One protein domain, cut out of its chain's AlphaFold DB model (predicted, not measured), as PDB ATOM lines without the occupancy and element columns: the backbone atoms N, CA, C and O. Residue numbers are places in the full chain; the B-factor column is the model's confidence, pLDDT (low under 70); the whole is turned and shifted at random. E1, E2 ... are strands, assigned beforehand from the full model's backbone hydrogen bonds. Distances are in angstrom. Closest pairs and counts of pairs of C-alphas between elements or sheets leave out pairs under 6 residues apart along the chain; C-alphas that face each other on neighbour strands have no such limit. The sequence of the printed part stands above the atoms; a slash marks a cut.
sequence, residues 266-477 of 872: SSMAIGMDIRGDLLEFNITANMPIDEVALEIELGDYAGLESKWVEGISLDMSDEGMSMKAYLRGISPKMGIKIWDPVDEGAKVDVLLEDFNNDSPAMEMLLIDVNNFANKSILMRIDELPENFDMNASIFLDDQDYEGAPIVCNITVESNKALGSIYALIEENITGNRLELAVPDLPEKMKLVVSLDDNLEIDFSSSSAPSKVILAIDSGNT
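What this domain is: This is residues 266 to 477 of the 872 residues of an uncharacterized protein of Candidatus Poseidoniales archaeon (UniProt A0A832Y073). Two broad sheets of eight strands each lie face to face as a flat sandwich, E1, E2, E6, E7, E10, E11, E14 and E15 making one layer and E3, E5, E4, E8, E9, E12, E13 and E16 the other. The strands of one layer stand at 27 degrees to those of the other, the chain passes back and forth between the layers, and residues 300 to 310 loop over the outside of E5 and E4. The printed part has 212 residues, with no named helix and 16 named strands, E1 to E16 along the chain; the class is all strand. The first sheet, in the order given, is antiparallel; the second is mixed, with E4 and E8 parallel. The whole is compact, with a radius of gyration of the C-alphas of 17.3 A and spans of 55 by 47 by 22 A.

How they stand to each other: E1, residues 267 to 275, and E2, residues 278 to 285, form a hairpin, with N 271 and O 282 2.8 A apart. E3, residues 289 to 299, meets E2 only through their link and is an edge strand of the second sheet. E4, residues 311 to 316, and E5, residues 320 to 330, form a hairpin, with N 313 and O 324 2.8 A apart; E5 is also the antiparallel neighbour of E3. E6, residues 333 to 339, is the antiparallel neighbour of E2, with N 281 and O 336 2.8 A apart, and forms a hairpin with E7, residues 346 to 355. E8, residues 364 to 372, is parallel to E4 at 9 degrees, with N 314 and O 368 2.8 A apart, and forms a hairpin with E9, residues 375 to 382. Three more hairpins follow: E10, residues 388 to 396, with E11, residues 406 to 414; E12, residues 418 to 427, with E13, residues 433 to 441; E14, residues 444 to 451, with E15, residues 455 to 461. E16, residues 467 to 475, is the antiparallel neighbour of E13, with N 435 and O 471 2.8 A apart. Between the sheets, E7 and E9 are near each other, with 7 pairs of C-alphas within 10 A.

Where its parts are: E1 begins at C-alpha 267, (-41.717, 41.167, 64.600), and measures 26.9 A. E3 measures 30.5 A and E5 28.9 A. E16 ends at C-alpha 475, (-59.791, 1.552, 85.825).

The domain as a whole: The C-alphas farthest apart, of Ser 266 and Asp 453, are 55.8 A apart. The printed part has no cut; the link E3 to E4 is long. Mean pLDDT of the printed part is 90.9; residues 359, 402 and 403 are under 70.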
ATOM      1  N   SER A 266     -41.565  41.281  60.362       89.62
ATOM      2  CA  SER A 266     -41.001  42.461  61.050       89.62
ATOM      3  C   SER A 266     -40.948  42.331  62.579       89.62
ATOM      4  O   SER A 266     -40.151  43.003  63.226       89.62
ATOM      5  N   SER A 267     -41.804  41.507  63.183       91.50
ATOM      6  CA  SER A 267     -41.717  41.167  64.600       91.50
ATOM      7  C   SER A 267     -42.292  39.781  64.859       91.50
ATOM      8  O   SER A 267     -43.379  39.451  64.378       91.50
ATOM      9  N   MET A 268     -41.561  38.997  65.644       92.25
ATOM     10  CA  MET A 268     -41.921  37.655  66.074       92.25
ATOM     11  C   MET A 268     -41.437  37.422  67.507       92.25
ATOM     12  O   MET A 268     -40.358  37.877  67.878       92.25
ATOM     13  N   ALA A 269     -42.208  36.687  68.300       94.00
ATOM     14  CA  ALA A 269     -41.779  36.174  69.590       94.00
ATOM     15  C   ALA A 269     -42.216  34.717  69.764       94.00
ATOM     16  O   ALA A 269     -43.360  34.379  69.455       94.00
ATOM     17  N   ILE A 270     -41.317  33.878  70.272       94.81
ATOM     18  CA  ILE A 270     -41.584  32.503  70.697       94.81
ATOM     19  C   ILE A 270     -41.407  32.459  72.211       94.81
ATOM     20  O   ILE A 270     -40.316  32.730  72.697       94.81
ATOM     21  N   GLY A 271     -42.465  32.126  72.939       95.12
ATOM     22  CA  GLY A 271     -42.437  31.918  74.383       95.12
ATOM     23  C   GLY A 271     -42.597  30.440  74.707       95.12
ATOM     24  O   GLY A 271     -43.450  29.761  74.128       95.12
ATOM     25  N   MET A 272     -41.788  29.945  75.635       95.25
ATOM     26  CA  MET A 272     -41.782  28.550  76.059       95.25
ATOM     27  C   MET A 272     -41.741  28.451  77.579       95.25
ATOM     28  O   MET A 272     -40.968  29.152  78.231       95.25
ATOM     29  N   ASP A 273     -42.555  27.570  78.151       95.62
ATOM     30  CA  ASP A 273     -42.523  27.230  79.573       95.62
ATOM     31  C   ASP A 273     -42.882  25.748  79.740       95.62
ATOM     32  O   ASP A 273     -44.052  25.370  79.754       95.62
ATOM     33  N   ILE A 274     -41.857  24.902  79.804       92.62
ATOM     34  CA  ILE A 274     -41.959  23.458  80.002       92.62
ATOM     35  C   ILE A 274     -41.340  23.133  81.356       92.62
ATOM     36  O   ILE A 274     -40.160  23.407  81.572       92.62
ATOM     37  N   ARG A 275     -42.125  22.582  82.281       89.00
ATOM     38  CA  ARG A 275     -41.677  22.180  83.623       89.00
ATOM     39  C   ARG A 275     -42.691  21.258  84.272       89.00
ATOM     40  O   ARG A 275     -43.850  21.639  84.373       89.00
ATOM     41  N   GLY A 276     -42.242  20.117  84.790       84.81
ATOM     42  CA  GLY A 276     -43.079  19.200  85.572       84.81
ATOM     43  C   GLY A 276     -44.382  18.818  84.861       84.81
ATOM     44  O   GLY A 276     -44.381  17.943  84.004       84.81
ATOM     45  N   ASP A 277     -45.468  19.493  85.234       88.19
ATOM     46  CA  ASP A 277     -46.852  19.313  84.789       88.19
ATOM     47  C   ASP A 277     -47.349  20.383  83.797       88.19
ATOM     48  O   ASP A 277     -48.528  20.396  83.448       88.19
ATOM     49  N   LEU A 278     -46.485  21.292  83.335       93.31
ATOM     50  CA  LEU A 278     -46.812  22.358  82.386       93.31
ATOM     51  C   LEU A 278     -45.968  22.257  81.112       93.31
ATOM     52  O   LEU A 278     -44.743  22.189  81.172       93.31
ATOM     53  N   LEU A 279     -46.637  22.335  79.965       94.75
ATOM     54  CA  LEU A 279     -46.061  22.646  78.662       94.75
ATOM     55  C   LEU A 279     -46.843  23.822  78.093       94.75
ATOM     56  O   LEU A 279     -48.017  23.701  77.761       94.75
ATOM     57  N   GLU A 280     -46.192  24.967  77.971       96.62
ATOM     58  CA  GLU A 280     -46.739  26.146  77.315       96.62
ATOM     59  C   GLU A 280     -45.832  26.547  76.154       96.62
ATOM     60  O   GLU A 280     -44.625  26.732  76.320       96.62
ATOM     61  N   PHE A 281     -46.424  26.674  74.971       95.69
ATOM     62  CA  PHE A 281     -45.745  27.058  73.745       95.69
ATOM     63  C   PHE A 281     -46.564  28.122  73.024       95.69
ATOM     64  O   PHE A 281     -47.676  27.863  72.561       95.69
ATOM     65  N   ASN A 282     -46.012  29.326  72.923       95.62
ATOM     66  CA  ASN A 282     -46.677  30.474  72.331       95.62
ATOM     67  C   ASN A 282     -45.824  31.049  71.202       95.62
ATOM     68  O   ASN A 282     -44.631  31.276  71.373       95.62
ATOM     69  N   ILE A 283     -46.446  31.364  70.070       93.62
ATOM     70  CA  ILE A 283     -45.843  32.170  69.010       93.62
ATOM     71  C   ILE A 283     -46.722  33.389  68.793       93.62
ATOM     72  O   ILE A 283     -47.936  33.275  68.625       93.62
ATOM     73  N   THR A 284     -46.103  34.563  68.758       92.62
ATOM     74  CA  THR A 284     -46.751  35.797  68.319       92.62
ATOM     75  C   THR A 284     -45.964  36.423  67.182       92.62
ATOM     76  O   THR A 284     -44.738  36.388  67.181       92.62
ATOM     77  N   ALA A 285     -46.656  36.987  66.204       89.75
ATOM     78  CA  ALA A 285     -46.056  37.686  65.082       89.75
ATOM     79  C   ALA A 285     -46.972  38.804  64.594       89.75
ATOM     80  O   ALA A 285     -48.192  38.739  64.710       89.75
ATOM     81  N   ASN A 286     -46.383  39.851  64.027       87.50
ATOM     82  CA  ASN A 286     -47.149  40.974  63.489       87.50
ATOM     83  C   ASN A 286     -47.644  40.746  62.047       87.50
ATOM     84  O   ASN A 286     -48.449  41.529  61.543       87.50
ATOM     85  N   MET A 287     -47.126  39.718  61.378       83.50
ATOM     86  CA  MET A 287     -47.476  39.302  60.023       83.50
ATOM     87  C   MET A 287     -47.456  37.773  59.937       83.50
ATOM     88  O   MET A 287     -46.952  37.129  60.861       83.50
ATOM     89  N   PRO A 288     -47.990  37.183  58.858       80.81
ATOM     90  CA  PRO A 288     -47.900  35.750  58.657       80.81
ATOM     91  C   PRO A 288     -46.471  35.240  58.562       80.81
ATOM     92  O   PRO A 288     -45.609  35.872  57.950       80.81
ATOM     93  N   ILE A 289     -46.245  34.097  59.202       81.00
ATOM     94  CA  ILE A 289     -44.993  33.355  59.155       81.00
ATOM     95  C   ILE A 289     -45.167  32.169  58.209       81.00
ATOM     96  O   ILE A 289     -46.076  31.353  58.388       81.00
ATOM     97  N   ASP A 290     -44.262  32.071  57.235       82.38
ATOM     98  CA  ASP A 290     -44.235  30.976  56.263       82.38
ATOM     99  C   ASP A 290     -44.014  29.631  56.972       82.38
ATOM    100  O   ASP A 290     -44.757  28.674  56.762       82.38
ATOM    101  N   GLU A 291     -42.991  29.570  57.827       88.88
ATOM    102  CA  GLU A 291     -42.557  28.358  58.514       88.88
ATOM    103  C   GLU A 291     -41.729  28.688  59.765       88.88
ATOM    104  O   GLU A 291     -40.987  29.671  59.788       88.88
ATOM    105  N   VAL A 292     -41.839  27.854  60.797       91.50
ATOM    106  CA  VAL A 292     -40.961  27.826  61.974       91.50
ATOM    107  C   VAL A 292     -40.692  26.368  62.313       91.50
ATOM    108  O   VAL A 292     -41.636  25.584  62.435       91.50
ATOM    109  N   ALA A 293     -39.423  26.015  62.495       94.88
ATOM    110  CA  ALA A 293     -39.022  24.703  62.984       94.88
ATOM    111  C   ALA A 293     -38.214  24.848  64.277       94.88
ATOM    112  O   ALA A 293     -37.352  25.720  64.381       94.88
ATOM    113  N   LEU A 294     -38.497  23.993  65.252       95.69
ATOM    114  CA  LEU A 294     -37.845  23.973  66.554       95.69
ATOM    115  C   LEU A 294     -37.555  22.524  66.948       95.69
ATOM    116  O   LEU A 294     -38.446  21.681  66.871       95.69
ATOM    117  N   GLU A 295     -36.335  22.248  67.384       96.75
ATOM    118  CA  GLU A 295     -35.921  20.980  67.987       96.75
ATOM    119  C   GLU A 295     -35.325  21.272  69.366       96.75
ATOM    120  O   GLU A 295     -34.493  22.165  69.514       96.75
ATOM    121  N   ILE A 296     -35.782  20.549  70.384       94.88
ATOM    122  CA  ILE A 296     -35.304  20.670  71.760       94.88
ATOM    123  C   ILE A 296     -35.021  19.278  72.296       94.88
ATOM    124  O   ILE A 296     -35.882  18.401  72.276       94.88
ATOM    125  N   GLU A 297     -33.828  19.106  72.836       93.75
ATOM    126  CA  GLU A 297     -33.365  17.897  73.501       93.75
ATOM    127  C   GLU A 297     -32.782  18.320  74.853       93.75
ATOM    128  O   GLU A 297     -31.898  19.174  74.886       93.75
ATOM    129  N   LEU A 298     -33.288  17.780  75.964       91.88
ATOM    130  CA  LEU A 298     -32.806  18.066  77.325       91.88
ATOM    131  C   LEU A 298     -32.554  16.752  78.074       91.88
ATOM    132  O   LEU A 298     -33.349  15.822  77.941       91.88
ATOM    133  N   GLY A 299     -31.513  16.695  78.901       89.75
ATOM    134  CA  GLY A 299     -31.179  15.523  79.717       89.75
ATOM    135  C   GLY A 299     -30.775  14.301  78.881       89.75
ATOM    136  O   GLY A 299     -30.197  14.441  77.801       89.75
ATOM    137  N   ASP A 300     -31.079  13.096  79.370       88.75
ATOM    138  CA  ASP A 300     -30.902  11.852  78.611       88.75
ATOM    139  C   ASP A 300     -32.105  11.596  77.695       88.75
ATOM    140  O   ASP A 300     -33.101  10.974  78.060       88.75
ATOM    141  N   TYR A 301     -32.012  12.098  76.468       88.06
ATOM    142  CA  TYR A 301     -33.032  11.910  75.437       88.06
ATOM    143  C   TYR A 301     -32.836  10.621  74.616       88.06
ATOM    144  O   TYR A 301     -33.526  10.408  73.612       88.06
ATOM    145  N   ALA A 302     -31.903   9.739  74.996       87.19
ATOM    146  CA  ALA A 302     -31.635   8.517  74.249       87.19
ATOM    147  C   ALA A 302     -32.825   7.544  74.316       87.19
ATOM    148  O   ALA A 302     -33.131   6.953  75.346       87.19
ATOM    149  N   GLY A 303     -33.462   7.307  73.168       88.56
ATOM    150  CA  GLY A 303     -34.614   6.404  73.057       88.56
ATOM    151  C   GLY A 303     -35.974   7.100  73.093       88.56
ATOM    152  O   GLY A 303     -36.973   6.414  72.898       88.56
ATOM    153  N   LEU A 304     -36.007   8.426  73.268       93.25
ATOM    154  CA  LEU A 304     -37.199   9.241  73.036       93.25
ATOM    155  C   LEU A 304     -37.422   9.426  71.526       93.25
ATOM    156  O   LEU A 304     -36.471   9.643  70.769       93.25
ATOM    157  N   GLU A 305     -38.673   9.339  71.067       91.62
ATOM    158  CA  GLU A 305     -39.021   9.325  69.637       91.62
ATOM    159  C   GLU A 305     -39.944  10.489  69.223       91.62
ATOM    160  O   GLU A 305     -41.040  10.284  68.692       91.62
ATOM    161  N   SER A 306     -39.476  11.732  69.372       95.50
ATOM    162  CA  SER A 306     -40.160  12.905  68.800       95.50
ATOM    163  C   SER A 306     -40.095  12.921  67.261       95.50
ATOM    164  O   SER A 306     -39.074  12.577  66.643       95.50
ATOM    165  N   LYS A 307     -41.175  13.361  66.602       95.50
ATOM    166  CA  LYS A 307     -41.315  13.346  65.132       95.50
ATOM    167  C   LYS A 307     -41.517  14.744  64.555       95.50
ATOM    168  O   LYS A 307     -42.191  15.582  65.137       95.50
ATOM    169  N   TRP A 308     -40.999  14.961  63.348       95.75
ATOM    170  CA  TRP A 308     -41.351  16.130  62.541       95.75
ATOM    171  C   TRP A 308     -42.761  15.957  61.972       95.75
ATOM    172  O   TRP A 308     -42.979  15.136  61.078       95.75
ATOM    173  N   VAL A 309     -43.711  16.713  62.516       94.00
ATOM    174  CA  VAL A 309     -45.134  16.717  62.147       94.00
ATOM    175  C   VAL A 309     -45.617  18.157  62.003       94.00
ATOM    176  O   VAL A 309     -45.037  19.043  62.615       94.00
ATOM    177  N   GLU A 310     -46.672  18.409  61.226       92.00
ATOM    178  CA  GLU A 310     -47.328  19.724  61.229       92.00
ATOM    179  C   GLU A 310     -47.987  19.967  62.593       92.00
ATOM    180  O   GLU A 310     -49.092  19.496  62.849       92.00
ATOM    181  N   GLY A 311     -47.289  20.668  63.486       94.06
ATOM    182  CA  GLY A 311     -47.679  20.867  64.877       94.06
ATOM    183  C   GLY A 311     -46.523  20.647  65.853       94.06
ATOM    184  O   GLY A 311     -45.416  21.129  65.615       94.06
ATOM    185  N   ILE A 312     -46.790  19.958  66.964       95.88
ATOM    186  CA  ILE A 312     -45.840  19.687  68.050       95.88
ATOM    187  C   ILE A 312     -45.808  18.186  68.343       95.88
ATOM    188  O   ILE A 312     -46.848  17.557  68.515       95.88
ATOM    189  N   SER A 313     -44.606  17.629  68.455       97.50
ATOM    190  CA  SER A 313     -44.352  16.297  68.991       97.50
ATOM    191  C   SER A 313     -43.418  16.411  70.189       97.50
ATOM    192  O   SER A 313     -42.361  17.028  70.074       97.50
ATOM    193  N   LEU A 314     -43.788  15.828  71.324       96.00
ATOM    194  CA  LEU A 314     -42.964  15.769  72.527       96.00
ATOM    195  C   LEU A 314     -42.999  14.358  73.107       96.00
ATOM    196  O   LEU A 314     -44.031  13.696  73.120       96.00
ATOM    197  N   ASP A 315     -41.850  13.906  73.578       95.00
ATOM    198  CA  ASP A 315     -41.687  12.662  74.311       95.00
ATOM    199  C   ASP A 315     -40.786  12.938  75.514       95.00
ATOM    200  O   ASP A 315     -39.790  13.664  75.404       95.00
ATOM    201  N   MET A 316     -41.173  12.413  76.669       92.19
ATOM    202  CA  MET A 316     -40.515  12.664  77.946       92.19
ATOM    203  C   MET A 316     -40.202  11.365  78.683       92.19
ATOM    204  O   MET A 316     -40.804  10.318  78.472       92.19
ATOM    205  N   SER A 317     -39.235  11.447  79.580       89.62
ATOM    206  CA  SER A 317     -38.918  10.416  80.559       89.62
ATOM    207  C   SER A 317     -38.515  11.079  81.872       89.62
ATOM    208  O   SER A 317     -38.437  12.304  81.956       89.62
ATOM    209  N   ASP A 318     -38.216  10.265  82.882       85.06
ATOM    210  CA  ASP A 318     -37.704  10.756  84.161       85.06
ATOM    211  C   ASP A 318     -36.350  11.481  84.018       85.06
ATOM    212  O   ASP A 318     -36.023  12.331  84.837       85.06
ATOM    213  N   GLU A 319     -35.552  11.153  82.992       88.56
ATOM    214  CA  GLU A 319     -34.167  11.633  82.851       88.56
ATOM    215  C   GLU A 319     -33.953  12.564  81.646       88.56
ATOM    216  O   GLU A 319     -32.908  13.210  81.556       88.56
ATOM    217  N   GLY A 320     -34.922  12.685  80.733       90.88
ATOM    218  CA  GLY A 320     -34.783  13.545  79.559       90.88
ATOM    219  C   GLY A 320     -36.067  13.829  78.786       90.88
ATOM    220  O   GLY A 320     -37.129  13.264  79.047       90.88
ATOM    221  N   MET A 321     -35.950  14.728  77.810       93.75
ATOM    222  CA  MET A 321     -37.037  15.246  76.980       93.75
ATOM    223  C   MET A 321     -36.570  15.436  75.534       93.75
ATOM    224  O   MET A 321     -35.473  15.937  75.289       93.75
ATOM    225  N   SER A 322     -37.440  15.113  74.577       95.25
ATOM    226  CA  SER A 322     -37.268  15.444  73.162       95.25
ATOM    227  C   SER A 322     -38.540  16.084  72.618       95.25
ATOM    228  O   SER A 322     -39.622  15.513  72.725       95.25
ATOM    229  N   MET A 323     -38.421  17.257  72.003       96.31
ATOM    230  CA  MET A 323     -39.528  17.983  71.390       96.31
ATOM    231  C   MET A 323     -39.152  18.458  69.990       96.31
ATOM    232  O   MET A 323     -38.058  18.968  69.761       96.31
ATOM    233  N   LYS A 324     -40.094  18.331  69.057       97.50
ATOM    234  CA  LYS A 324     -40.026  18.886  67.706       97.50
ATOM    235  C   LYS A 324     -41.299  19.654  67.419       97.50
ATOM    236  O   LYS A 324     -42.392  19.123  67.602       97.50
ATOM    237  N   ALA A 325     -41.171  20.883  66.945       95.75
ATOM    238  CA  ALA A 325     -42.298  21.677  66.482       95.75
ATOM    239  C   ALA A 325     -42.044  22.152  65.056       95.75
ATOM    240  O   ALA A 325     -40.981  22.688  64.757       95.75
ATOM    241  N   TYR A 326     -43.023  21.960  64.179       94.12
ATOM    242  CA  TYR A 326     -42.985  22.435  62.802       94.12
ATOM    243  C   TYR A 326     -44.320  23.073  62.451       94.12
ATOM    244  O   TYR A 326     -45.351  22.404  62.373       94.12
ATOM    245  N   LEU A 327     -44.303  24.389  62.279       90.50
ATOM    246  CA  LEU A 327     -45.503  25.211  62.209       90.50
ATOM    247  C   LEU A 327     -45.447  26.126  60.990       90.50
ATOM    248  O   LEU A 327     -44.380  26.605  60.617       90.50
ATOM    249  N   ARG A 328     -46.604  26.363  60.370       86.88
ATOM    250  CA  ARG A 328     -46.772  27.175  59.156       86.88
ATOM    251  C   ARG A 328     -48.059  27.983  59.239       86.88
ATOM    252  O   ARG A 328     -48.940  27.639  60.021       86.88
ATOM    253  N   GLY A 329     -48.169  29.046  58.445       77.31
ATOM    254  CA  GLY A 329     -49.393  29.851  58.369       77.31
ATOM    255  C   GLY A 329     -49.732  30.604  59.663       77.31
ATOM    256  O   GLY A 329     -50.892  30.950  59.883       77.31
ATOM    257  N   ILE A 330     -48.745  30.861  60.527       79.06
ATOM    258  CA  ILE A 330     -48.956  31.465  61.851       79.06
ATOM    259  C   ILE A 330     -49.095  32.986  61.713       79.06
ATOM    260  O   ILE A 330     -48.154  33.651  61.288       79.06
ATOM    261  N   SER A 331     -50.235  33.563  62.098       73.94
ATOM    262  CA  SER A 331     -50.420  35.018  62.248       73.94
ATOM    263  C   SER A 331     -51.717  35.327  62.977       73.94
ATOM    264  O   SER A 331     -52.667  34.708  62.551       73.94
ATOM    265  N   PRO A 332     -51.814  36.296  63.913       78.50
ATOM    266  CA  PRO A 332     -50.746  36.899  64.695       78.50
ATOM    267  C   PRO A 332     -50.366  36.067  65.916       78.50
ATOM    268  O   PRO A 332     -49.353  36.372  66.538       78.50
ATOM    269  N   LYS A 333     -51.165  35.073  66.317       90.38
ATOM    270  CA  LYS A 333     -50.933  34.370  67.579       90.38
ATOM    271  C   LYS A 333     -51.348  32.909  67.520       90.38
ATOM    272  O   LYS A 333     -52.451  32.573  67.106       90.38
ATOM    273  N   MET A 334     -50.458  32.063  68.015       92.81
ATOM    274  CA  MET A 334     -50.695  30.659  68.296       92.81
ATOM    275  C   MET A 334     -50.270  30.381  69.736       92.81
ATOM    276  O   MET A 334     -49.214  30.835  70.166       92.81
ATOM    277  N   GLY A 335     -51.082  29.640  70.474       95.00
ATOM    278  CA  GLY A 335     -50.764  29.179  71.817       95.00
ATOM    279  C   GLY A 335     -51.225  27.746  71.997       95.00
ATOM    280  O   GLY A 335     -52.366  27.419  71.679       95.00
ATOM    281  N   ILE A 336     -50.340  26.900  72.502       96.31
ATOM    282  CA  ILE A 336     -50.653  25.553  72.964       96.31
ATOM    283  C   ILE A 336     -50.256  25.495  74.427       96.31
ATOM    284  O   ILE A 336     -49.125  25.826  74.782       96.31
ATOM    285  N   LYS A 337     -51.187  25.073  75.276       96.56
ATOM    286  CA  LYS A 337     -50.917  24.879  76.691       96.56
ATOM    287  C   LYS A 337     -51.471  23.540  77.140       96.56
ATOM    288  O   LYS A 337     -52.677  23.327  77.107       96.56
ATOM    289  N   ILE A 338     -50.584  22.661  77.571       95.12
ATOM    290  CA  ILE A 338     -50.911  21.399  78.217       95.12
ATOM    291  C   ILE A 338     -50.557  21.558  79.682       95.12
ATOM    292  O   ILE A 338     -49.461  22.010  80.016       95.12
ATOM    293  N   TRP A 339     -51.500  21.248  80.555       92.25
ATOM    294  CA  TRP A 339     -51.273  21.335  81.983       92.25
ATOM    295  C   TRP A 339     -51.967  20.203  82.721       92.25
ATOM    296  O   TRP A 339     -53.060  19.799  82.331       92.25
ATOM    297  N   ASP A 340     -51.346  19.730  83.792       86.44
ATOM    298  CA  ASP A 340     -51.857  18.631  84.613       86.44
ATOM    299  C   ASP A 340     -51.600  18.860  86.119       86.44
ATOM    300  O   ASP A 340     -50.809  18.150  86.743       86.44
ATOM    301  N   PRO A 341     -52.199  19.907  86.721       79.94
ATOM    302  CA  PRO A 341     -52.012  20.198  88.127       79.94
ATOM    303  C   PRO A 341     -52.509  19.045  88.995       79.94
ATOM    304  O   PRO A 341     -53.562  18.454  88.750       79.94
ATOM    305  N   VAL A 342     -51.765  18.794  90.073       73.94
ATOM    306  CA  VAL A 342     -52.118  17.797  91.090       73.94
ATOM    307  C   VAL A 342     -53.558  18.017  91.570       73.94
ATOM    308  O   VAL A 342     -53.905  19.120  91.992       73.94
ATOM    309  N   ASP A 343     -54.361  16.953  91.534       71.75
ATOM    310  CA  ASP A 343     -55.778  16.910  91.929       71.75
ATOM    311  C   ASP A 343     -56.752  17.736  91.051       71.75
ATOM    312  O   ASP A 343     -57.907  17.922  91.442       71.75
ATOM    313  N   GLU A 344     -56.338  18.244  89.885       76.69
ATOM    314  CA  GLU A 344     -57.215  19.009  88.977       76.69
ATOM    315  C   GLU A 344     -57.479  18.318  87.633       76.69
ATOM    316  O   GLU A 344     -58.538  18.560  87.059       76.69
ATOM    317  N   GLY A 345     -56.560  17.485  87.140       83.25
ATOM    318  CA  GLY A 345     -56.695  16.756  85.878       83.25
ATOM    319  C   GLY A 345     -56.015  17.394  84.670       83.25
ATOM    320  O   GLY A 345     -55.605  18.560  84.673       83.25
ATOM    321  N   ALA A 346     -55.935  16.609  83.596       89.50
ATOM    322  CA  ALA A 346     -55.236  16.979  82.378       89.50
ATOM    323  C   ALA A 346     -56.066  17.922  81.518       89.50
ATOM    324  O   ALA A 346     -57.231  17.659  81.199       89.50
ATOM    325  N   LYS A 347     -55.433  18.996  81.054       92.19
ATOM    326  CA  LYS A 347     -56.050  19.952  80.148       92.19
ATOM    327  C   LYS A 347     -55.145  20.311  78.980       92.19
ATOM    328  O   LYS A 347     -53.958  20.563  79.158       92.19
ATOM    329  N   VAL A 348     -55.744  20.412  77.799       95.19
ATOM    330  CA  VAL A 348     -55.125  20.929  76.578       95.19
ATOM    331  C   VAL A 348     -55.913  22.122  76.077       95.19
ATOM    332  O   VAL A 348     -57.077  21.978  75.711       95.19
ATOM    333  N   ASP A 349     -55.255  23.272  76.010       96.56
ATOM    334  CA  ASP A 349     -55.760  24.489  75.386       96.56
ATOM    335  C   ASP A 349     -55.001  24.784  74.093       96.56
ATOM    336  O   ASP A 349     -53.770  24.744  74.046       96.56
ATOM    337  N   VAL A 350     -55.751  25.136  73.050       96.81
ATOM    338  CA  VAL A 350     -55.234  25.601  71.763       96.81
ATOM    339  C   VAL A 350     -55.905  26.922  71.414       96.81
ATOM    340  O   VAL A 350     -57.126  26.998  71.285       96.81
ATOM    341  N   LEU A 351     -55.094  27.956  71.225       96.31
ATOM    342  CA  LEU A 351     -55.515  29.282  70.796       96.31
ATOM    343  C   LEU A 351     -54.867  29.606  69.452       96.31
ATOM    344  O   LEU A 351     -53.645  29.613  69.346       96.31
ATOM    345  N   LEU A 352     -55.686  29.928  68.462       94.06
ATOM    346  CA  LEU A 352     -55.282  30.403  67.146       94.06
ATOM    347  C   LEU A 352     -56.021  31.721  66.883       94.06
ATOM    348  O   LEU A 352     -57.246  31.765  66.955       94.06
ATOM    349  N   GLU A 353     -55.297  32.796  66.600       92.62
ATOM    350  CA  GLU A 353     -55.849  34.089  66.166       92.62
ATOM    351  C   GLU A 353     -55.304  34.366  64.763       92.62
ATOM    352  O   GLU A 353     -54.125  34.088  64.577       92.62
ATOM    353  N   ASP A 354     -56.138  34.862  63.833       89.31
ATOM    354  CA  ASP A 354     -55.943  35.091  62.376       89.31
ATOM    355  C   ASP A 354     -55.164  34.002  61.593       89.31
ATOM    356  O   ASP A 354     -54.502  34.275  60.583       89.31
ATOM    357  N   PHE A 355     -55.234  32.747  62.031       90.06
ATOM    358  CA  PHE A 355     -54.396  31.653  61.538       90.06
ATOM    359  C   PHE A 355     -54.659  31.311  60.061       90.06
ATOM    360  O   PHE A 355     -55.761  31.517  59.547       90.06
ATOM    361  N   ASN A 356     -53.654  30.760  59.366       89.25
ATOM    362  CA  ASN A 356     -53.676  30.433  57.932       89.25
ATOM    363  C   ASN A 356     -53.975  31.636  57.013       89.25
ATOM    364  O   ASN A 356     -54.784  31.547  56.087       89.25
ATOM    365  N   ASN A 357     -53.349  32.788  57.264       84.81
ATOM    366  CA  ASN A 357     -53.570  34.015  56.480       84.81
ATOM    367  C   ASN A 357     -52.545  34.247  55.343       84.81
ATOM    368  O   ASN A 357     -52.626  35.253  54.641       84.81
ATOM    369  N   ASP A 358     -51.586  33.338  55.138       72.81
ATOM    370  CA  ASP A 358     -50.609  33.401  54.038       72.81
ATOM    371  C   ASP A 358     -50.231  31.997  53.537       72.81
ATOM    372  O   ASP A 358     -50.634  30.981  54.105       72.81
ATOM    373  N   SER A 359     -49.505  31.940  52.423       63.28
ATOM    374  CA  SER A 359     -49.146  30.719  51.707       63.28
ATOM    375  C   SER A 359     -47.717  30.273  52.049       63.28
ATOM    376  O   SER A 359     -46.790  31.017  51.732       63.28
ATOM    377  N   PRO A 360     -47.490  29.028  52.515       76.12
ATOM    378  CA  PRO A 360     -48.417  27.890  52.502       76.12
ATOM    379  C   PRO A 360     -49.263  27.789  53.780       76.12
ATOM    380  O   PRO A 360     -48.724  27.807  54.883       76.12
ATOM    381  N   ALA A 361     -50.575  27.599  53.620       83.19
ATOM    382  CA  ALA A 361     -51.470  27.316  54.739       83.19
ATOM    383  C   ALA A 361     -51.195  25.922  55.332       83.19
ATOM    384  O   ALA A 361     -50.835  24.988  54.612       83.19
ATOM    385  N   MET A 362     -51.392  25.792  56.640       88.44
ATOM    386  CA  MET A 362     -51.352  24.523  57.362       88.44
ATOM    387  C   MET A 362     -52.686  23.796  57.165       88.44
ATOM    388  O   MET A 362     -53.740  24.370  57.430       88.44
ATOM    389  N   GLU A 363     -52.663  22.547  56.702       89.06
ATOM    390  CA  GLU A 363     -53.898  21.766  56.505       89.06
ATOM    391  C   GLU A 363     -54.323  21.030  57.785       89.06
ATOM    392  O   GLU A 363     -55.512  20.758  57.972       89.06
ATOM    393  N   MET A 364     -53.363  20.718  58.661       93.12
ATOM    394  CA  MET A 364     -53.554  19.933  59.879       93.12
ATOM    395  C   MET A 364     -52.709  20.497  61.017       93.12
ATOM    396  O   MET A 364     -51.530  20.747  60.814       93.12
ATOM    397  N   LEU A 365     -53.274  20.586  62.223       94.50
ATOM    398  CA  LEU A 365     -52.515  20.770  63.462       94.50
ATOM    399  C   LEU A 365     -52.501  19.466  64.267       94.50
ATOM    400  O   LEU A 365     -53.562  18.994  64.677       94.50
ATOM    401  N   LEU A 366     -51.313  18.908  64.506       96.81
ATOM    402  CA  LEU A 366     -51.088  17.712  65.318       96.81
ATOM    403  C   LEU A 366     -50.316  18.046  66.600       96.81
ATOM    404  O   LEU A 366     -49.232  18.614  66.550       96.81
ATOM    405  N   ILE A 367     -50.844  17.642  67.745       97.06
ATOM    406  CA  ILE A 367     -50.172  17.689  69.043       97.06
ATOM    407  C   ILE A 367     -50.032  16.238  69.501       97.06
ATOM    408  O   ILE A 367     -51.040  15.593  69.773       97.06
ATOM    409  N   ASP A 368     -48.808  15.718  69.520       97.00
ATOM    410  CA  ASP A 368     -48.460  14.335  69.880       97.00
ATOM    411  C   ASP A 368     -47.479  14.361  71.056       97.00
ATOM    412  O   ASP A 368     -46.283  14.585  70.880       97.00
ATOM    413  N   VAL A 369     -48.003  14.218  72.267       95.69
ATOM    414  CA  VAL A 369     -47.273  14.379  73.526       95.69
ATOM    415  C   VAL A 369     -47.307  13.056  74.270       95.69
ATOM    416  O   VAL A 369     -48.371  12.580  74.639       95.69
ATOM    417  N   ASN A 370     -46.147  12.456  74.497       94.12
ATOM    418  CA  ASN A 370     -46.018  11.145  75.120       94.12
ATOM    419  C   ASN A 370     -45.286  11.263  76.456       94.12
ATOM    420  O   ASN A 370     -44.337  12.038  76.586       94.12
ATOM    421  N   ASN A 371     -45.729  10.469  77.436       88.94
ATOM    422  CA  ASN A 371     -45.121  10.358  78.767       88.94
ATOM    423  C   ASN A 371     -44.998  11.691  79.541       88.94
ATOM    424  O   ASN A 371     -44.161  11.828  80.432       88.94
ATOM    425  N   PHE A 372     -45.842  12.678  79.240       88.94
ATOM    426  CA  PHE A 372     -45.883  13.955  79.948       88.94
ATOM    427  C   PHE A 372     -46.705  13.795  81.228       88.94
ATOM    428  O   PHE A 372     -47.894  13.502  81.149       88.94
ATOM    429  N   ALA A 373     -46.084  13.929  82.404       85.12
ATOM    430  CA  ALA A 373     -46.747  13.706  83.697       85.12
ATOM    431  C   ALA A 373     -47.515  12.358  83.782       85.12
ATOM    432  O   ALA A 373     -48.620  12.280  84.313       85.12
ATOM    433  N   ASN A 374     -46.921  11.276  83.253       84.31
ATOM    434  CA  ASN A 374     -47.520   9.928  83.127       84.31
ATOM    435  C   ASN A 374     -48.698   9.809  82.144       84.31
ATOM    436  O   ASN A 374     -49.376   8.776  82.119       84.31
ATOM    437  N   LYS A 375     -48.904  10.822  81.299       89.75
ATOM    438  CA  LYS A 375     -49.984  10.879  80.316       89.75
ATOM    439  C   LYS A 375     -49.468  10.898  78.888       89.75
ATOM    440  O   LYS A 375     -48.384  11.405  78.595       89.75
ATOM    441  N   SER A 376     -50.278  10.357  77.990       93.44
ATOM    442  CA  SER A 376     -50.110  10.507  76.547       93.44
ATOM    443  C   SER A 376     -51.307  11.255  75.984       93.44
ATOM    444  O   SER A 376     -52.452  10.977  76.335       93.44
ATOM    445  N   ILE A 377     -51.040  12.235  75.135       95.25
ATOM    446  CA  ILE A 377     -52.026  13.142  74.579       95.25
ATOM    447  C   ILE A 377     -51.815  13.220  73.074       95.25
ATOM    448  O   ILE A 377     -50.734  13.561  72.599       95.25
ATOM    449  N   LEU A 378     -52.876  12.958  72.323       96.50
ATOM    450  CA  LEU A 378     -52.893  13.087  70.877       96.50
ATOM    451  C   LEU A 378     -54.093  13.933  70.469       96.50
ATOM    452  O   LEU A 378     -55.234  13.494  70.579       96.50
ATOM    453  N   MET A 379     -53.848  15.135  69.965       96.81
ATOM    454  CA  MET A 379     -54.879  16.019  69.428       96.81
ATOM    455  C   MET A 379     -54.578  16.326  67.968       96.81
ATOM    456  O   MET A 379     -53.476  16.744  67.627       96.81
ATOM    457  N   ARG A 380     -55.564  16.134  67.096       96.62
ATOM    458  CA  ARG A 380     -55.461  16.428  65.669       96.62
ATOM    459  C   ARG A 380     -56.655  17.254  65.227       96.62
ATOM    460  O   ARG A 380     -57.793  16.865  65.485       96.62
ATOM    461  N   ILE A 381     -56.398  18.356  64.537       95.56
ATOM    462  CA  ILE A 381     -57.429  19.144  63.861       95.56
ATOM    463  C   ILE A 381     -57.110  19.151  62.371       95.56
ATOM    464  O   ILE A 381     -56.008  19.529  61.984       95.56
ATOM    465  N   ASP A 382     -58.071  18.720  61.559       95.00
ATOM    466  CA  ASP A 382     -57.922  18.547  60.112       95.00
ATOM    467  C   ASP A 382     -58.735  19.589  59.321       95.00
ATOM    468  O   ASP A 382     -59.762  20.084  59.791       95.00
ATOM    469  N   GLU A 383     -58.297  19.852  58.087       93.62
ATOM    470  CA  GLU A 383     -58.897  20.790  57.123       93.62
ATOM    471  C   GLU A 383     -59.067  22.203  57.702       93.62
ATOM    472  O   GLU A 383     -60.149  22.798  57.672       93.62
ATOM    473  N   LEU A 384     -57.978  22.742  58.256       92.69
ATOM    474  CA  LEU A 384     -57.954  24.094  58.805       92.69
ATOM    475  C   LEU A 384     -58.243  25.133  57.699       92.69
ATOM    476  O   LEU A 384     -57.550  25.155  56.677       92.69
ATOM    477  N   PRO A 385     -59.247  26.013  57.866       92.62
ATOM    478  CA  PRO A 385     -59.593  27.010  56.861       92.62
ATOM    479  C   PRO A 385     -58.527  28.109  56.764       92.62
ATOM    480  O   PRO A 385     -57.655  28.236  57.614       92.62
ATOM    481  N   GLU A 386     -58.604  28.939  55.724       91.19
ATOM    482  CA  GLU A 386     -57.797  30.163  55.633       91.19
ATOM    483  C   GLU A 386     -58.354  31.248  56.563       91.19
ATOM    484  O   GLU A 386     -59.576  31.401  56.650       91.19
ATOM    485  N   ASN A 387     -57.479  32.060  57.163       90.56
ATOM    486  CA  ASN A 387     -57.794  33.251  57.962       90.56
ATOM    487  C   ASN A 387     -58.930  33.015  58.978       90.56
ATOM    488  O   ASN A 387     -60.074  33.438  58.749       90.56
ATOM    489  N   PHE A 388     -58.648  32.270  60.045       93.19
ATOM    490  CA  PHE A 388     -59.636  31.899  61.060       93.19
ATOM    491  C   PHE A 388     -59.098  32.039  62.483       93.19
ATOM    492  O   PHE A 388     -57.897  31.968  62.725       93.19
ATOM    493  N   ASP A 389     -60.031  32.186  63.418       94.88
ATOM    494  CA  ASP A 389     -59.754  32.189  64.850       94.88
ATOM    495  C   ASP A 389     -60.308  30.907  65.457       94.88
ATOM    496  O   ASP A 389     -61.379  30.440  65.050       94.88
ATOM    497  N   MET A 390     -59.619  30.360  66.451       95.75
ATOM    498  CA  MET A 390     -60.064  29.197  67.200       95.75
ATOM    499  C   MET A 390     -59.577  29.246  68.646       95.75
ATOM    500  O   MET A 390     -58.423  29.550  68.929       95.75
ATOM    501  N   ASN A 391     -60.460  28.873  69.559       97.25
ATOM    502  CA  ASN A 391     -60.151  28.551  70.938       97.25
ATOM    503  C   ASN A 391     -60.733  27.167  71.238       97.25
ATOM    504  O   ASN A 391     -61.951  26.981  71.194       97.25
ATOM    505  N   ALA A 392     -59.866  26.197  71.496       96.56
ATOM    506  CA  ALA A 392     -60.242  24.840  71.855       96.56
ATOM    507  C   ALA A 392     -59.665  24.484  73.227       96.56
ATOM    508  O   ALA A 392     -58.518  24.806  73.516       96.56
ATOM    509  N   SER A 393     -60.458  23.801  74.047       96.31
ATOM    510  CA  SER A 393     -60.074  23.278  75.359       96.31
ATOM    511  C   SER A 393     -60.600  21.855  75.469       96.31
ATOM    512  O   SER A 393     -61.793  21.628  75.265       96.31
ATOM    513  N   ILE A 394     -59.738  20.913  75.832       94.75
ATOM    514  CA  ILE A 394     -60.091  19.535  76.188       94.75
ATOM    515  C   ILE A 394     -59.592  19.297  77.602       94.75
ATOM    516  O   ILE A 394     -58.441  19.588  77.905       94.75
ATOM    517  N   PHE A 395     -60.462  18.791  78.458       92.31
ATOM    518  CA  PHE A 395     -60.190  18.546  79.861       92.31
ATOM    519  C   PHE A 395     -60.665  17.148  80.244       92.31
ATOM    520  O   PHE A 395     -61.782  16.769  79.878       92.31
ATOM    521  N   LEU A 396     -59.833  16.426  80.990       91.12
ATOM    522  CA  LEU A 396     -60.143  15.153  81.624       91.12
ATOM    523  C   LEU A 396     -59.734  15.232  83.097       91.12
ATOM    524  O   LEU A 396     -58.546  15.310  83.402       91.12
ATOM    525  N   ASP A 397     -60.721  15.195  83.986       86.69
ATOM    526  CA  ASP A 397     -60.508  15.010  85.420       86.69
ATOM    527  C   ASP A 397     -60.073  13.564  85.684       86.69
ATOM    528  O   ASP A 397     -60.727  12.620  85.227       86.69
ATOM    529  N   ASP A 398     -58.956  13.402  86.385       75.31
ATOM    530  CA  ASP A 398     -58.322  12.118  86.671       75.31
ATOM    531  C   ASP A 398     -57.964  11.939  88.156       75.31
ATOM    532  O   ASP A 398     -57.073  11.157  88.488       75.31
ATOM    533  N   GLN A 399     -58.661  12.647  89.051       77.38
ATOM    534  CA  GLN A 399     -58.447  12.555  90.495       77.38
ATOM    535  C   GLN A 399     -58.319  11.101  90.998       77.38
ATOM    536  O   GLN A 399     -59.231  10.287  90.868       77.38
ATOM    537  N   ASP A 400     -57.195  10.795  91.654       71.25
ATOM    538  CA  ASP A 400     -56.830   9.439  92.096       71.25
ATOM    539  C   ASP A 400     -57.297   9.140  93.538       71.25
ATOM    540  O   ASP A 400     -56.518   8.791  94.431       71.25
ATOM    541  N   TYR A 401     -58.594   9.323  93.812       74.56
ATOM    542  CA  TYR A 401     -59.212   8.826  95.045       74.56
ATOM    543  C   TYR A 401     -60.429   7.949  94.769       74.56
ATOM    544  O   TYR A 401     -61.098   8.035  93.745       74.56
ATOM    545  N   GLU A 402     -60.727   7.081  95.734       66.62
ATOM    546  CA  GLU A 402     -61.833   6.129  95.647       66.62
ATOM    547  C   GLU A 402     -63.177   6.857  95.458       66.62
ATOM    548  O   GLU A 402     -63.602   7.626  96.323       66.62
ATOM    549  N   GLY A 403     -63.842   6.596  94.329       68.25
ATOM    550  CA  GLY A 403     -65.129   7.205  93.975       68.25
ATOM    551  C   GLY A 403     -65.038   8.607  93.363       68.25
ATOM    552  O   GLY A 403     -66.041   9.318  93.369       68.25
ATOM    553  N   ALA A 404     -63.866   9.029  92.879       76.94
ATOM    554  CA  ALA A 404     -63.739  10.274  92.130       76.94
ATOM    555  C   ALA A 404     -64.590  10.240  90.842       76.94
ATOM    556  O   ALA A 404     -64.590   9.229  90.136       76.94
ATOM    557  N   PRO A 405     -65.329  11.321  90.532       84.12
ATOM    558  CA  PRO A 405     -66.076  11.420  89.288       84.12
ATOM    559  C   PRO A 405     -65.116  11.592  88.106       84.12
ATOM    560  O   PRO A 405     -64.158  12.357  88.184       84.12
ATOM    561  N   ILE A 406     -65.416  10.961  86.975       88.44
ATOM    562  CA  ILE A 406     -64.708  11.222  85.720       88.44
ATOM    563  C   ILE A 406     -65.442  12.350  85.009       88.44
ATOM    564  O   ILE A 406     -66.569  12.172  84.537       88.44
ATOM    565  N   VAL A 407     -64.803  13.514  84.925       91.12
ATOM    566  CA  VAL A 407     -65.366  14.691  84.261       91.12
ATOM    567  C   VAL A 407     -64.563  15.005  83.009       91.12
ATOM    568  O   VAL A 407     -63.397  15.373  83.058       91.12
ATOM    569  N   CYS A 408     -65.222  14.914  81.863       92.19
ATOM    570  CA  CYS A 408     -64.697  15.336  80.578       92.19
ATOM    571  C   CYS A 408     -65.381  16.639  80.161       92.19
ATOM    572  O   CYS A 408     -66.610  16.736  80.163       92.19
ATOM    573  N   ASN A 409     -64.602  17.637  79.752       94.50
ATOM    574  CA  ASN A 409     -65.132  18.883  79.208       94.50
ATOM    575  C   ASN A 409     -64.368  19.278  77.949       94.50
ATOM    576  O   ASN A 409     -63.155  19.472  77.971       94.50
ATOM    577  N   ILE A 410     -65.098  19.408  76.849       95.50
ATOM    578  CA  ILE A 410     -64.554  19.737  75.543       95.50
ATOM    579  C   ILE A 410     -65.308  20.946  75.023       95.50
ATOM    580  O   ILE A 410     -66.531  20.923  74.900       95.50
ATOM    581  N   THR A 411     -64.578  22.004  74.702       97.19
ATOM    582  CA  THR A 411     -65.129  23.210  74.091       97.19
ATOM    583  C   THR A 411     -64.296  23.590  72.889       97.19
ATOM    584  O   THR A 411     -63.078  23.683  72.996       97.19
ATOM    585  N   VAL A 412     -64.953  23.855  71.768       97.19
ATOM    586  CA  VAL A 412     -64.338  24.424  70.572       97.19
ATOM    587  C   VAL A 412     -65.173  25.621  70.151       97.19
ATOM    588  O   VAL A 412     -66.376  25.498  69.924       97.19
ATOM    589  N   GLU A 413     -64.535  26.778  70.041       97.69
ATOM    590  CA  GLU A 413     -65.109  27.982  69.459       97.69
ATOM    591  C   GLU A 413     -64.206  28.466  68.330       97.69
ATOM    592  O   GLU A 413     -63.037  28.767  68.544       97.69
ATOM    593  N   SER A 414     -64.750  28.570  67.127       96.62
ATOM    594  CA  SER A 414     -64.090  29.106  65.948       96.62
ATOM    595  C   SER A 414     -65.026  30.047  65.194       96.62
ATOM    596  O   SER A 414     -66.250  29.978  65.313       96.62
ATOM    597  N   ASN A 415     -64.451  30.960  64.415       96.25
ATOM    598  CA  ASN A 415     -65.210  31.838  63.526       96.25
ATOM    599  C   ASN A 415     -65.569  31.173  62.177       96.25
ATOM    600  O   ASN A 415     -66.267  31.792  61.369       96.25
ATOM    601  N   LYS A 416     -65.098  29.940  61.928       95.50
ATOM    602  CA  LYS A 416     -65.393  29.118  60.744       95.50
ATOM    603  C   LYS A 416     -65.543  27.647  61.138       95.50
ATOM    604  O   LYS A 416     -65.029  27.215  62.163       95.50
ATOM    605  N   ALA A 417     -66.256  26.874  60.322       94.00
ATOM    606  CA  ALA A 417     -66.291  25.421  60.478       94.00
ATOM    607  C   ALA A 417     -64.921  24.805  60.144       94.00
ATOM    608  O   ALA A 417     -64.191  25.330  59.300       94.00
ATOM    609  N   LEU A 418     -64.611  23.690  60.799       94.69
ATOM    610  CA  LEU A 418     -63.359  22.942  60.678       94.69
ATOM    611  C   LEU A 418     -63.657  21.544  60.104       94.69
ATOM    612  O   LEU A 418     -64.788  21.063  60.196       94.69
ATOM    613  N   GLY A 419     -62.663  20.871  59.520       95.69
ATOM    614  CA  GLY A 419     -62.857  19.540  58.932       95.69
ATOM    615  C   GLY A 419     -63.167  18.480  59.977       95.69
ATOM    616  O   GLY A 419     -64.219  17.847  59.943       95.69
ATOM    617  N   SER A 420     -62.262  18.277  60.934       96.00
ATOM    618  CA  SER A 420     -62.519  17.385  62.067       96.00
ATOM    619  C   SER A 420     -61.620  17.682  63.258       96.00
ATOM    620  O   SER A 420     -60.568  18.297  63.101       96.00
ATOM    621  N   ILE A 421     -62.029  17.209  64.433       96.50
ATOM    622  CA  ILE A 421     -61.171  17.105  65.615       96.50
ATOM    623  C   ILE A 421     -61.113  15.651  66.077       96.50
ATOM    624  O   ILE A 421     -62.139  14.970  66.174       96.50
ATOM    625  N   TYR A 422     -59.903  15.196  66.370       97.50
ATOM    626  CA  TYR A 422     -59.617  13.970  67.095       97.50
ATOM    627  C   TYR A 422     -58.831  14.327  68.353       97.50
ATOM    628  O   TYR A 422     -57.892  15.117  68.281       97.50
ATOM    629  N   ALA A 423     -59.207  13.756  69.489       96.62
ATOM    630  CA  ALA A 423     -58.504  13.936  70.747       96.62
ATOM    631  C   ALA A 423     -58.427  12.610  71.496       96.62
ATOM    632  O   ALA A 423     -59.423  11.897  71.590       96.62
ATOM    633  N   LEU A 424     -57.262  12.305  72.047       96.25
ATOM    634  CA  LEU A 424     -57.000  11.157  72.896       96.25
ATOM    635  C   LEU A 424     -56.171  11.630  74.091       96.25
ATOM    636  O   LEU A 424     -55.162  12.304  73.898       96.25
ATOM    637  N   ILE A 425     -56.603  11.285  75.299       94.50
ATOM    638  CA  ILE A 425     -55.834  11.439  76.536       94.50
ATOM    639  C   ILE A 425     -55.807  10.068  77.204       94.50
ATOM    640  O   ILE A 425     -56.863   9.484  77.437       94.50
ATOM    641  N   GLU A 426     -54.616   9.553  77.483       92.38
ATOM    642  CA  GLU A 426     -54.389   8.288  78.182       92.38
ATOM    643  C   GLU A 426     -53.530   8.536  79.417       92.38
ATOM    644  O   GLU A 426     -52.459   9.129  79.314       92.38
ATOM    645  N   GLU A 427     -53.989   8.066  80.571       87.88
ATOM    646  CA  GLU A 427     -53.305   8.169  81.856       87.88
ATOM    647  C   GLU A 427     -52.983   6.756  82.368       87.88
ATOM    648  O   GLU A 427     -53.840   5.868  82.408       87.88
ATOM    649  N   ASN A 428     -51.717   6.520  82.713       82.25
ATOM    650  CA  ASN A 428     -51.203   5.176  82.973       82.25
ATOM    651  C   ASN A 428     -51.412   4.670  84.416       82.25
ATOM    652  O   ASN A 428     -51.284   3.464  84.645       82.25
ATOM    653  N   ILE A 429     -51.680   5.540  85.391       81.56
ATOM    654  CA  ILE A 429     -51.782   5.208  86.824       81.56
ATOM    655  C   ILE A 429     -53.183   4.684  87.170       81.56
ATOM    656  O   ILE A 429     -53.327   3.572  87.682       81.56
ATOM    657  N   THR A 430     -54.205   5.475  86.868       81.19
ATOM    658  CA  THR A 430     -55.639   5.213  87.061       81.19
ATOM    659  C   THR A 430     -56.226   4.349  85.942       81.19
ATOM    660  O   THR A 430     -57.243   3.683  86.139       81.19
ATOM    661  N   GLY A 431     -55.582   4.328  84.767       85.12
ATOM    662  CA  GLY A 431     -56.111   3.691  83.559       85.12
ATOM    663  C   GLY A 431     -57.187   4.521  82.855       85.12
ATOM    664  O   GLY A 431     -57.909   3.989  82.011       85.12
ATOM    665  N   ASN A 432     -57.315   5.805  83.205       89.62
ATOM    666  CA  ASN A 432     -58.257   6.717  82.573       89.62
ATOM    667  C   ASN A 432     -57.866   6.975  81.115       89.62
ATOM    668  O   ASN A 432     -56.731   7.333  80.796       89.62
ATOM    669  N   ARG A 433     -58.833   6.821  80.214       92.06
ATOM    670  CA  ARG A 433     -58.675   7.061  78.784       92.06
ATOM    671  C   ARG A 433     -59.891   7.791  78.238       92.06
ATOM    672  O   ARG A 433     -61.018   7.323  78.377       92.06
ATOM    673  N   LEU A 434     -59.648   8.900  77.552       94.38
ATOM    674  CA  LEU A 434     -60.632   9.677  76.806       94.38
ATOM    675  C   LEU A 434     -60.273   9.632  75.325       94.38
ATOM    676  O   LEU A 434     -59.163   9.997  74.969       94.38
ATOM    677  N   GLU A 435     -61.216   9.273  74.461       96.31
ATOM    678  CA  GLU A 435     -61.066   9.360  73.007       96.31
ATOM    679  C   GLU A 435     -62.300  10.025  72.386       96.31
ATOM    680  O   GLU A 435     -63.419   9.541  72.543       96.31
ATOM    681  N   LEU A 436     -62.102  11.128  71.666       96.50
ATOM    682  CA  LEU A 436     -63.133  11.878  70.953       96.50
ATOM    683  C   LEU A 436     -62.790  11.952  69.462       96.50
ATOM    684  O   LEU A 436     -61.675  12.311  69.090       96.50
ATOM    685  N   ALA A 437     -63.785  11.732  68.605       96.88
ATOM    686  CA  ALA A 437     -63.732  12.094  67.194       96.88
ATOM    687  C   ALA A 437     -65.022  12.804  66.758       96.88
ATOM    688  O   ALA A 437     -66.124  12.261  66.895       96.88
ATOM    689  N   VAL A 438     -64.881  14.002  66.188       95.81
ATOM    690  CA  VAL A 438     -65.994  14.793  65.635       95.81
ATOM    691  C   VAL A 438     -65.628  15.271  64.225       95.81
ATOM    692  O   VAL A 438     -64.896  16.254  64.084       95.81
ATOM    693  N   PRO A 439     -66.092  14.576  63.171       94.62
ATOM    694  CA  PRO A 439     -66.022  15.063  61.796       94.62
ATOM    695  C   PRO A 439     -67.053  16.164  61.515       94.62
ATOM    696  O   PRO A 439     -68.112  16.215  62.144       94.62
ATOM    697  N   ASP A 440     -66.755  16.995  60.516       93.44
ATOM    698  CA  ASP A 440     -67.523  18.177  60.116       93.44
ATOM    699  C   ASP A 440     -67.764  19.111  61.314       93.44
ATOM    700  O   ASP A 440     -68.905  19.396  61.694       93.44
ATOM    701  N   LEU A 441     -66.670  19.520  61.963       94.88
ATOM    702  CA  LEU A 441     -66.694  20.221  63.241       94.88
ATOM    703  C   LEU A 441     -67.307  21.634  63.092       94.88
ATOM    704  O   LEU A 441     -66.765  22.477  62.369       94.88
ATOM    705  N   PRO A 442     -68.422  21.928  63.786       94.12
ATOM    706  CA  PRO A 442     -69.079  23.231  63.728       94.12
ATOM    707  C   PRO A 442     -68.235  24.363  64.321       94.12
ATOM    708  O   PRO A 442     -67.358  24.133  65.147       94.12
ATOM    709  N   GLU A 443     -68.603  25.606  63.993       96.19
ATOM    710  CA  GLU A 443     -68.023  26.825  64.586       96.19
ATOM    711  C   GLU A 443     -68.057  26.825  66.120       96.19
ATOM    712  O   GLU A 443     -67.186  27.395  66.762       96.19
ATOM    713  N   LYS A 444     -69.081  26.225  66.735       96.75
ATOM    714  CA  LYS A 444     -69.162  26.086  68.190       96.75
ATOM    715  C   LYS A 444     -69.563  24.677  68.551       96.75
ATOM    716  O   LYS A 444     -70.556  24.175  68.023       96.75
ATOM    717  N   MET A 445     -68.840  24.084  69.486       95.88
ATOM    718  CA  MET A 445     -69.158  22.794  70.075       95.88
ATOM    719  C   MET A 445     -68.784  22.807  71.555       95.88
ATOM    720  O   MET A 445     -67.730  23.310  71.938       95.88
ATOM    721  N   LYS A 446     -69.665  22.261  72.386       96.75
ATOM    722  CA  LYS A 446     -69.412  21.976  73.790       96.75
ATOM    723  C   LYS A 446     -69.930  20.581  74.100       96.75
ATOM    724  O   LYS A 446     -71.069  20.268  73.761       96.75
ATOM    725  N   LEU A 447     -69.114  19.783  74.770       95.62
ATOM    726  CA  LEU A 447     -69.463  18.467  75.279       95.62
ATOM    727  C   LEU A 447     -68.946  18.350  76.708       95.62
ATOM    728  O   LEU A 447     -67.743  18.431  76.945       95.62
ATOM    729  N   VAL A 448     -69.858  18.154  77.648       95.94
ATOM    730  CA  VAL A 448     -69.539  17.839  79.038       95.94
ATOM    731  C   VAL A 448     -70.066  16.448  79.325       95.94
ATOM    732  O   VAL A 448     -71.221  16.158  79.023       95.94
ATOM    733  N   VAL A 449     -69.223  15.597  79.892       94.75
ATOM    734  CA  VAL A 449     -69.600  14.272  80.378       94.75
ATOM    735  C   VAL A 449     -69.113  14.144  81.807       94.75
ATOM    736  O   VAL A 449     -67.949  14.409  82.078       94.75
ATOM    737  N   SER A 450     -70.001  13.762  82.710       92.88
ATOM    738  CA  SER A 450     -69.690  13.448  84.099       92.88
ATOM    739  C   SER A 450     -70.169  12.034  84.374       92.88
ATOM    740  O   SER A 450     -71.351  11.739  84.179       92.88
ATOM    741  N   LEU A 451     -69.251  11.173  84.799       89.75
ATOM    742  CA  LEU A 451     -69.532   9.811  85.227       89.75
ATOM    743  C   LEU A 451     -69.129   9.670  86.694       89.75
ATOM    744  O   LEU A 451     -67.951   9.721  87.028       89.75
ATOM    745  N   ASP A 452     -70.125   9.534  87.556       84.81
ATOM    746  CA  ASP A 452     -69.981   9.331  88.994       84.81
ATOM    747  C   ASP A 452     -70.954   8.229  89.447       84.81
ATOM    748  O   ASP A 452     -71.137   7.228  88.751       84.81
ATOM    749  N   ASP A 453     -71.644   8.418  90.573       81.94
ATOM    750  CA  ASP A 453     -72.830   7.621  90.899       81.94
ATOM    751  C   ASP A 453     -73.943   7.749  89.840       81.94
ATOM    752  O   ASP A 453     -74.874   6.949  89.845       81.94
ATOM    753  N   ASN A 454     -73.884   8.753  88.967       88.50
ATOM    754  CA  ASN A 454     -74.810   9.083  87.897       88.50
ATOM    755  C   ASN A 454     -74.067   9.325  86.573       88.50
ATOM    756  O   ASN A 454     -72.843   9.388  86.501       88.50
ATOM    757  N   LEU A 455     -74.836   9.455  85.492       91.81
ATOM    758  CA  LEU A 455     -74.335   9.849  84.182       91.81
ATOM    759  C   LEU A 455     -75.001  11.160  83.774       91.81
ATOM    760  O   LEU A 455     -76.225  11.230  83.621       91.81
ATOM    761  N   GLU A 456     -74.188  12.188  83.554       95.25
ATOM    762  CA  GLU A 456     -74.616  13.454  82.967       95.25
ATOM    763  C   GLU A 456     -73.840  13.705  81.672       95.25
ATOM    764  O   GLU A 456     -72.614  13.655  81.646       95.25
ATOM    765  N   ILE A 457     -74.561  13.957  80.581       95.56
ATOM    766  CA  ILE A 457     -74.003  14.335  79.282       95.56
ATOM    767  C   ILE A 457     -74.717  15.604  78.839       95.56
ATOM    768  O   ILE A 457     -75.942  15.611  78.755       95.56
ATOM    769  N   ASP A 458     -73.966  16.654  78.527       96.06
ATOM    770  CA  ASP A 458     -74.468  17.912  77.969       96.06
ATOM    771  C   ASP A 458     -73.666  18.260  76.713       96.06
ATOM    772  O   ASP A 458     -72.501  18.664  76.772       96.06
ATOM    773  N   PHE A 459     -74.297  18.067  75.562       94.81
ATOM    774  CA  PHE A 459     -73.779  18.405  74.250       94.81
ATOM    775  C   PHE A 459     -74.541  19.597  73.675       94.81
ATOM    776  O   PHE A 459     -75.773  19.623  73.667       94.81
ATOM    777  N   SER A 460     -73.813  20.547  73.096       94.81
ATOM    778  CA  SER A 460     -74.382  21.626  72.292       94.81
ATOM    779  C   SER A 460     -73.451  22.026  71.154       94.81
ATOM    780  O   SER A 460     -72.228  21.994  71.292       94.81
ATOM    781  N   SER A 461     -74.021  22.435  70.026       94.25
ATOM    782  CA  SER A 461     -73.265  22.921  68.879       94.25
ATOM    783  C   SER A 461     -74.021  23.987  68.081       94.25
ATOM    784  O   SER A 461     -75.245  24.094  68.149       94.25
ATOM    785  N   SER A 462     -73.296  24.807  67.311       93.62
ATOM    786  CA  SER A 462     -73.902  25.826  66.432       93.62
ATOM    787  C   SER A 462     -74.625  25.226  65.222       93.62
ATOM    788  O   SER A 462     -75.570  25.821  64.703       93.62
ATOM    789  N   SER A 463     -74.196  24.045  64.781       90.19
ATOM    790  CA  SER A 463     -74.846  23.218  63.766       90.19
ATOM    791  C   SER A 463     -74.610  21.743  64.076       90.19
ATOM    792  O   SER A 463     -73.663  21.409  64.783       90.19
ATOM    793  N   ALA A 464     -75.451  20.851  63.560       88.19
ATOM    794  CA  ALA A 464     -75.281  19.413  63.753       88.19
ATOM    795  C   ALA A 464     -74.005  18.910  63.032       88.19
ATOM    796  O   ALA A 464     -73.953  19.034  61.803       88.19
ATOM    797  N   PRO A 465     -72.984  18.374  63.740       91.06
ATOM    798  CA  PRO A 465     -71.895  17.637  63.089       91.06
ATOM    799  C   PRO A 465     -72.415  16.406  62.325       91.06
ATOM    800  O   PRO A 465     -73.568  15.992  62.451       91.06
ATOM    801  N   SER A 466     -71.581  15.762  61.505       90.81
ATOM    802  CA  SER A 466     -72.034  14.522  60.854       90.81
ATOM    803  C   SER A 466     -72.053  13.344  61.821       90.81
ATOM    804  O   SER A 466     -72.942  12.487  61.718       90.81
ATOM    805  N   LYS A 467     -71.097  13.308  62.762       92.06
ATOM    806  CA  LYS A 467     -70.987  12.299  63.819       92.06
ATOM    807  C   LYS A 467     -70.375  12.869  65.095       92.06
ATOM    808  O   LYS A 467     -69.574  13.794  65.037       92.06
ATOM    809  N   VAL A 468     -70.698  12.253  66.226       93.06
ATOM    810  CA  VAL A 468     -69.966  12.416  67.489       93.06
ATOM    811  C   VAL A 468     -69.616  11.026  67.993       93.06
ATOM    812  O   VAL A 468     -70.506  10.186  68.139       93.06
ATOM    813  N   ILE A 469     -68.328  10.773  68.206       95.19
ATOM    814  CA  ILE A 469     -67.804   9.502  68.705       95.19
ATOM    815  C   ILE A 469     -66.998   9.805  69.958       95.19
ATOM    816  O   ILE A 469     -66.022  10.544  69.879       95.19
ATOM    817  N   LEU A 470     -67.401   9.245  71.090       95.50
ATOM    818  CA  LEU A 470     -66.717   9.398  72.367       95.50
ATOM    819  C   LEU A 470     -66.556   8.024  73.019       95.50
ATOM    820  O   LEU A 470     -67.516   7.255  73.110       95.50
ATOM    821  N   ALA A 471     -65.355   7.740  73.499       95.75
ATOM    822  CA  ALA A 471     -65.065   6.639  74.398       95.75
ATOM    823  C   ALA A 471     -64.412   7.191  75.666       95.75
ATOM    824  O   ALA A 471     -63.478   7.987  75.588       95.75
ATOM    825  N   ILE A 472     -64.920   6.764  76.818       93.81
ATOM    826  CA  ILE A 472     -64.292   6.998  78.117       93.81
ATOM    827  C   ILE A 472     -64.124   5.634  78.772       93.81
ATOM    828  O   ILE A 472     -65.084   4.867  78.844       93.81
ATOM    829  N   ASP A 473     -62.910   5.325  79.197       92.06
ATOM    830  CA  ASP A 473     -62.582   4.139  79.979       92.06
ATOM    831  C   ASP A 473     -61.882   4.584  81.266       92.06
ATOM    832  O   ASP A 473     -61.107   5.538  81.249       92.06
ATOM    833  N   SER A 474     -62.168   3.910  82.375       89.38
ATOM    834  CA  SER A 474     -61.528   4.163  83.666       89.38
ATOM    835  C   SER A 474     -61.314   2.865  84.428       89.38
ATOM    836  O   SER A 474     -62.126   1.936  84.338       89.38
ATOM    837  N   GLY A 475     -60.207   2.779  85.163       87.75
ATOM    838  CA  GLY A 475     -59.791   1.552  85.825       87.75
ATOM    839  C   GLY A 475     -59.427   0.449  84.826       87.75
ATOM    840  O   GLY A 475     -58.963   0.686  83.711       87.75
ATOM    841  N   ASN A 476     -59.627  -0.807  85.223       87.06
ATOM    842  CA  ASN A 476     -59.328  -1.957  84.378       87.06
ATOM    843  C   ASN A 476     -60.555  -2.403  83.574       87.06
ATOM    844  O   ASN A 476     -61.387  -3.178  84.046       87.06
ATOM    845  N   THR A 477     -60.594  -2.004  82.305       89.75
ATOM    846  CA  THR A 477     -61.682  -2.326  81.369       89.75
ATOM    847  C   THR A 477     -61.405  -3.548  80.480       89.75
ATOM    848  O   THR A 477     -62.208  -3.867  79.607       89.75
TER     849      THR A 477